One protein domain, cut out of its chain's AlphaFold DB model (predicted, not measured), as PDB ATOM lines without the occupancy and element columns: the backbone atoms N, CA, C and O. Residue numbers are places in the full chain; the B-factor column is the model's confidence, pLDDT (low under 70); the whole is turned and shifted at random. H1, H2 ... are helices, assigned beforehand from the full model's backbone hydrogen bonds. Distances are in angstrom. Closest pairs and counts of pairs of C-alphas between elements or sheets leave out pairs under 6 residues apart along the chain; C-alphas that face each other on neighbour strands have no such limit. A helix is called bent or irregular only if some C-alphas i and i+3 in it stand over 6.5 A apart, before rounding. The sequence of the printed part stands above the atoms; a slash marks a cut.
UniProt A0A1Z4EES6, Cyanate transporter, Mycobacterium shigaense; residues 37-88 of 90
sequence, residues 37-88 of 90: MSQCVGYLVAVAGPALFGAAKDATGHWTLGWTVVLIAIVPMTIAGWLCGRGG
ATOM      1  N   MET A  37     167.159 135.480 196.383       88.69
ATOM      2  CA  MET A  37     166.757 136.841 196.002       88.69
ATOM      3  C   MET A  37     167.921 137.830 196.134       88.69
ATOM      4  O   MET A  37     168.174 138.606 195.213       88.69
ATOM      5  N   SER A  38     168.674 137.764 197.238       86.81
ATOM      6  CA  SER A  38     169.846 138.626 197.445       86.81
ATOM      7  C   SER A  38     170.941 138.384 196.398       86.81
ATOM      8  O   SER A  38     171.514 139.338 195.870       86.81
ATOM      9  N   GLN A  39     171.183 137.123 196.029       90.00
ATOM     10  CA  GLN A  39     172.149 136.755 194.999       90.00
ATOM     11  C   GLN A  39     171.707 137.214 193.613       90.00
ATOM     12  O   GLN A  39     172.531 137.752 192.883       90.00
ATOM     13  N   CYS A  40     170.426 137.074 193.255       92.50
ATOM     14  CA  CYS A  40     169.901 137.594 191.992       92.50
ATOM     15  C   CYS A  40     170.171 139.097 191.856       92.50
ATOM     16  O   CYS A  40     170.716 139.537 190.844       92.50
ATOM     17  N   VAL A  41     169.861 139.880 192.893       90.25
ATOM     18  CA  VAL A  41     170.162 141.320 192.916       90.25
ATOM     19  C   VAL A  41     171.670 141.563 192.804       90.25
ATOM     20  O   VAL A  41     172.100 142.381 191.992       90.25
ATOM     21  N   GLY A  42     172.485 140.821 193.560       88.25
ATOM     22  CA  GLY A  42     173.944 140.924 193.511       88.25
ATOM     23  C   GLY A  42     174.522 140.634 192.124       88.25
ATOM     24  O   GLY A  42     175.385 141.374 191.656       88.25
ATOM     25  N   TYR A  43     174.013 139.617 191.429       91.12
ATOM     26  CA  TYR A  43     174.439 139.270 190.075       91.12
ATOM     27  C   TYR A  43     173.998 140.303 189.034       91.12
ATOM     28  O   TYR A  43     174.780 140.619 188.139       91.12
ATOM     29  N   LEU A  44     172.798 140.879 189.162       91.81
ATOM     30  CA  LEU A  44     172.363 141.982 188.296       91.81
ATOM     31  C   LEU A  44     173.306 143.185 188.421       91.81
ATOM     32  O   LEU A  44     173.743 143.745 187.413       91.81
ATOM     33  N   VAL A  45     173.686 143.536 189.653       88.12
ATOM     34  CA  VAL A  45     174.675 144.590 189.913       88.12
ATOM     35  C   VAL A  45     176.055 144.197 189.378       88.12
ATOM     36  O   VAL A  45     176.726 145.027 188.768       88.12
ATOM     37  N   ALA A  46     176.477 142.940 189.546       89.19
ATOM     38  CA  ALA A  46     177.771 142.452 189.069       89.19
ATOM     39  C   ALA A  46     177.896 142.493 187.539       89.19
ATOM     40  O   ALA A  46     178.985 142.740 187.032       89.19
ATOM     41  N   VAL A  47     176.799 142.294 186.804       91.69
ATOM     42  CA  VAL A  47     176.771 142.452 185.342       91.69
ATOM     43  C   VAL A  47     176.850 143.925 184.940       91.69
ATOM     44  O   VAL A  47     177.583 144.270 184.016       91.69
ATOM     45  N   ALA A  48     176.136 144.812 185.638       88.88
ATOM     46  CA  ALA A  48     176.156 146.245 185.339       88.88
ATOM     47  C   ALA A  48     177.492 146.919 185.714       88.88
ATOM     48  O   ALA A  48     177.929 147.859 185.047       88.88
ATOM     49  N   GLY A  49     178.154 146.427 186.765       84.56
ATOM     50  CA  GLY A  49     179.375 146.999 187.332       84.56
ATOM     51  C   GLY A  49     180.489 147.232 186.304       84.56
ATOM     52  O   GLY A  49     180.898 148.379 186.136       84.56
ATOM     53  N   PRO A  50     180.980 146.205 185.586       86.38
ATOM     54  CA  PRO A  50     182.083 146.345 184.636       86.38
ATOM     55  C   PRO A  50     181.834 147.393 183.550       86.38
ATOM     56  O   PRO A  50     182.737 148.167 183.241       86.38
ATOM     57  N   ALA A  51     180.614 147.459 183.005       86.94
ATOM     58  CA  ALA A  51     180.261 148.437 181.979       86.94
ATOM     59  C   ALA A  51     180.274 149.872 182.536       86.94
ATOM     60  O   ALA A  51     180.860 150.766 181.927       86.94
ATOM     61  N   LEU A  52     179.692 150.080 183.722       85.12
ATOM     62  CA  LEU A  52     179.660 151.384 184.389       85.12
ATOM     63  C   LEU A  52     181.057 151.850 184.818       85.12
ATOM     64  O   LEU A  52     181.428 152.994 184.567       85.12
ATOM     65  N   PHE A  53     181.855 150.970 185.428       86.50
ATOM     66  CA  PHE A  53     183.222 151.292 185.840       86.50
ATOM     67  C   PHE A  53     184.156 151.496 184.647       86.50
ATOM     68  O   PHE A  53     185.015 152.373 184.709       86.50
ATOM     69  N   GLY A  54     183.979 150.735 183.562       83.94
ATOM     70  CA  GLY A  54     184.712 150.923 182.311       83.94
ATOM     71  C   GLY A  54     184.446 152.298 181.701       83.94
ATOM     72  O   GLY A  54     185.384 153.060 181.493       83.94
ATOM     73  N   ALA A  55     183.173 152.665 181.530       84.50
ATOM     74  CA  ALA A  55     182.791 153.977 181.008       84.50
ATOM     75  C   ALA A  55     183.255 155.133 181.916       84.50
ATOM     76  O   ALA A  55     183.758 156.149 181.437       84.50
ATOM     77  N   ALA A  56     183.137 154.977 183.239       83.81
ATOM     78  CA  ALA A  56     183.586 155.987 184.194       83.81
ATOM     79  C   ALA A  56     185.112 156.164 184.181       83.81
ATOM     80  O   ALA A  56     185.605 157.290 184.289       83.81
ATOM     81  N   LYS A  57     185.865 155.070 184.028       85.31
ATOM     82  CA  LYS A  57     187.320 155.103 183.873       85.31
ATOM     83  C   LYS A  57     187.714 155.772 182.556       85.31
ATOM     84  O   LYS A  57     188.622 156.594 182.576       85.31
ATOM     85  N   ASP A  58     187.033 155.476 181.453       84.19
ATOM     86  CA  ASP A  58     187.314 156.111 180.160       84.19
ATOM     87  C   ASP A  58     187.059 157.625 180.205       84.19
ATOM     88  O   ASP A  58     187.835 158.398 179.650       84.19
ATOM     89  N   ALA A  59     186.033 158.069 180.940       83.31
ATOM     90  CA  ALA A  59     185.734 159.490 181.122       83.31
ATOM     91  C   ALA A  59     186.702 160.215 182.077       83.31
ATOM     92  O   ALA A  59     187.027 161.380 181.862       83.31
ATOM     93  N   THR A  60     187.151 159.558 183.154       84.00
ATOM     94  CA  THR A  60     188.026 160.179 184.171       84.00
ATOM     95  C   THR A  60     189.516 159.950 183.926       84.00
ATOM     96  O   THR A  60     190.336 160.626 184.541       84.00
ATOM     97  N   GLY A  61     189.886 158.991 183.077       83.00
ATOM     98  CA  GLY A  61     191.264 158.564 182.820       83.00
ATOM     99  C   GLY A  61     191.932 157.804 183.975       83.00
ATOM    100  O   GLY A  61     193.068 157.355 183.835       83.00
ATOM    101  N   HIS A  62     191.256 157.635 185.117       82.69
ATOM    102  CA  HIS A  62     191.843 157.104 186.349       82.69
ATOM    103  C   HIS A  62     190.919 156.076 187.015       82.69
ATOM    104  O   HIS A  62     189.699 156.136 186.911       82.69
ATOM    105  N   TRP A  63     191.497 155.146 187.778       84.12
ATOM    106  CA  TRP A  63     190.745 154.135 188.540       84.12
ATOM    107  C   TRP A  63     190.199 154.638 189.881       84.12
ATOM    108  O   TRP A  63     189.554 153.881 190.607       84.12
ATOM    109  N   THR A  64     190.452 155.901 190.228       84.56
ATOM    110  CA  THR A  64     190.089 156.498 191.520       84.56
ATOM    111  C   THR A  64     188.604 156.342 191.820       84.56
ATOM    112  O   THR A  64     188.243 155.980 192.932       84.56
ATOM    113  N   LEU A  65     187.743 156.521 190.814       83.00
ATOM    114  CA  LEU A  65     186.298 156.361 190.974       83.00
ATOM    115  C   LEU A  65     185.918 154.920 191.355       83.00
ATOM    116  O   LEU A  65     185.091 154.724 192.241       83.00
ATOM    117  N   GLY A  66     186.577 153.919 190.762       85.88
ATOM    118  CA  GLY A  66     186.399 152.509 191.120       85.88
ATOM    119  C   GLY A  66     186.724 152.234 192.585       85.88
ATOM    120  O   GLY A  66     185.916 151.657 193.312       85.88
ATOM    121  N   TRP A  67     187.876 152.724 193.042       85.44
ATOM    122  CA  TRP A  67     188.294 152.589 194.437       85.44
ATOM    123  C   TRP A  67     187.360 153.312 195.409       85.44
ATOM    124  O   TRP A  67     187.004 152.744 196.439       85.44
ATOM    125  N   THR A  68     186.906 154.521 195.071       87.00
ATOM    126  CA  THR A  68     185.957 155.280 195.894       87.00
ATOM    127  C   THR A  68     184.633 154.539 196.057       87.00
ATOM    128  O   THR A  68     184.117 154.461 197.169       87.00
ATOM    129  N   VAL A  69     184.092 153.943 194.989       86.94
ATOM    130  CA  VAL A  69     182.838 153.178 195.084       86.94
ATOM    131  C   VAL A  69     183.008 151.939 195.964       86.94
ATOM    132  O   VAL A  69     182.144 151.672 196.797       86.94
ATOM    133  N   VAL A  70     184.126 151.217 195.841       87.62
ATOM    134  CA  VAL A  70     184.419 150.068 196.715       87.62
ATOM    135  C   VAL A  70     184.505 150.503 198.180       87.62
ATOM    136  O   VAL A  70     183.900 149.866 199.039       87.62
ATOM    137  N   LEU A  71     185.191 151.612 198.476       89.06
ATOM    138  CA  LEU A  71     185.285 152.152 199.837       89.06
ATOM    139  C   LEU A  71     183.915 152.533 200.403       89.06
ATOM    140  O   LEU A  71     183.606 152.181 201.540       89.06
ATOM    141  N   ILE A  72     183.075 153.197 199.606       91.06
ATOM    142  CA  ILE A  72     181.711 153.557 200.009       91.06
ATOM    143  C   ILE A  72     180.871 152.302 200.262       91.06
ATOM    144  O   ILE A  72     180.130 152.274 201.237       91.06
ATOM    145  N   ALA A  73     181.003 151.254 199.443       88.62
ATOM    146  CA  ALA A  73     180.252 150.006 199.599       88.62
ATOM    147  C   ALA A  73     180.645 149.209 200.859       88.62
ATOM    148  O   ALA A  73     179.804 148.526 201.448       88.62
ATOM    149  N   ILE A  74     181.894 149.328 201.320       89.75
ATOM    150  CA  ILE A  74     182.366 148.681 202.555       89.75
ATOM    151  C   ILE A  74     181.685 149.274 203.801       89.75
ATOM    152  O   ILE A  74     181.439 148.550 204.767       89.75
ATOM    153  N   VAL A  75     181.326 150.562 203.798       92.94
ATOM    154  CA  VAL A  75     180.689 151.229 204.951       92.94
ATOM    155  C   VAL A  75     179.357 150.571 205.358       92.94
ATOM    156  O   VAL A  75     179.256 150.111 206.494       92.94
ATOM    157  N   PRO A  76     178.336 150.438 204.489       90.00
ATOM    158  CA  PRO A  76     177.093 149.774 204.870       90.00
ATOM    159  C   PRO A  76     177.294 148.283 205.170       90.00
ATOM    160  O   PRO A  76     176.635 147.766 206.068       90.00
ATOM    161  N   MET A  77     178.221 147.593 204.488       86.44
ATOM    162  CA  MET A  77     178.531 146.181 204.771       86.44
ATOM    163  C   MET A  77     179.099 145.980 206.180       86.44
ATOM    164  O   MET A  77     178.681 145.069 206.894       86.44
ATOM    165  N   THR A  78     180.035 146.833 206.594       88.00
ATOM    166  CA  THR A  78     180.642 146.772 207.932       88.00
ATOM    167  C   THR A  78     179.639 147.134 209.019       88.00
ATOM    168  O   THR A  78     179.577 146.442 210.033       88.00
ATOM    169  N   ILE A  79     178.801 148.148 208.786       89.94
ATOM    170  CA  ILE A  79     177.696 148.506 209.681       89.94
ATOM    171  C   ILE A  79     176.738 147.316 209.832       89.94
ATOM    172  O   ILE A  79     176.504 146.867 210.951       89.94
ATOM    173  N   ALA A  80     176.242 146.748 208.729       86.12
ATOM    174  CA  ALA A  80     175.320 145.613 208.762       86.12
ATOM    175  C   ALA A  80     175.919 144.394 209.480       86.12
ATOM    176  O   ALA A  80     175.278 143.820 210.357       86.12
ATOM    177  N   GLY A  81     177.173 144.040 209.174       85.00
ATOM    178  CA  GLY A  81     177.874 142.949 209.851       85.00
ATOM    179  C   GLY A  81     178.040 143.189 211.353       85.00
ATOM    180  O   GLY A  81     177.855 142.271 212.150       85.00
ATOM    181  N   TRP A  82     178.324 144.428 211.757       86.62
ATOM    182  CA  TRP A  82     178.441 144.801 213.166       86.62
ATOM    183  C   TRP A  82     177.096 144.759 213.905       86.62
ATOM    184  O   TRP A  82     177.038 144.267 215.031       86.62
ATOM    185  N   LEU A  83     176.010 145.221 213.274       84.38
ATOM    186  CA  LEU A  83     174.654 145.134 213.823       84.38
ATOM    187  C   LEU A  83     174.193 143.676 213.980       84.38
ATOM    188  O   LEU A  83     173.742 143.307 215.063       84.38
ATOM    189  N   CYS A  84     174.364 142.841 212.951       80.50
ATOM    190  CA  CYS A  84     174.032 141.413 213.009       80.50
ATOM    191  C   CYS A  84     174.890 140.660 214.040       80.50
ATOM    192  O   CYS A  84     174.379 139.799 214.749       80.50
ATOM    193  N   GLY A  85     176.178 141.002 214.166       76.44
ATOM    194  CA  GLY A  85     177.090 140.373 215.127       76.44
ATOM    195  C   GLY A  85     176.866 140.791 216.585       76.44
ATOM    196  O   GLY A  85     177.165 140.021 217.493       76.44
ATOM    197  N   ARG A  86     176.322 141.990 216.834       73.62
ATOM    198  CA  ARG A  86     175.950 142.448 218.187       73.62
ATOM    199  C   ARG A  86     174.650 141.841 218.704       73.62
ATOM    200  O   ARG A  86     174.443 141.841 219.912       73.62
ATOM    201  N   GLY A  87     173.797 141.324 217.823       59.69
ATOM    202  CA  GLY A  87     172.530 140.672 218.166       59.69
ATOM    203  C   GLY A  87     172.673 139.238 218.689       59.69
ATOM    204  O   GLY A  87     171.834 138.400 218.381       59.69
ATOM    205  N   GLY A  88     173.738 138.921 219.432       55.47
ATOM    206  CA  GLY A  88     173.938 137.584 219.989       55.47
ATOM    207  C   GLY A  88     172.906 137.236 221.070       55.47
ATOM    208  O   GLY A  88     172.846 137.919 222.088       55.47
TER     209      GLY A  88
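AT A GLANCE: This is residues 37 to 88 of the 90 residues of the protein "Cyanate transporter" of Mycobacterium shigaense (UniProt A0A1Z4EES6). A bent helix, H1, leads to a tight turn at residues 61 to 63, and a second long helix, H2, runs back, making a flat, open V. Both ends, residues 37 to 48 and 70 to 88, stand free. The printed part has 52 residues, with two named helices and no named strand, all helix in class; it is only just loose, close to extended, with a radius of gyration of the C-alphas of 14.4 A and spans of 46 by 24 by 7 A.

HOW THE PARTS SIT: H1, residues 37 to 60, was assigned as one helix by its hydrogen bonds but is bent, C-alphas 47 and 50 being 6.6 A apart. Its arms H1a, residues 37 to 47, and H1b, residues 50 to 60, stand at a steep tilt of 42 degrees. H2, residues 64 to 86, touches H1b with residues 65 to 66 alone; the closest C-alphas, of Phe 53 and Gly 66, are 6.3 A apart. H1b and H2 run opposite ways at a steep tilt of 48 degrees. H1a and H2 are apart. Every O i to N i+4 pair is within hydrogen-bond range in H1a and H1b, and 16 of 19 in H2.

IN THESE COORDINATES: H1a, 15.7 A from first to last C-alpha, begins at C-alpha 37, (166.757, 136.841, 196.002); H1b measures 15.1 A. H2, 33.3 A, ends at C-alpha 86, (175.950, 142.448, 218.187).

THE WHOLE: The two C-alphas farthest apart, of Ala 59 and Gly 88, are 46.1 A apart. The printed part has no cut; pLDDT is under 70 at residues 87 to 88.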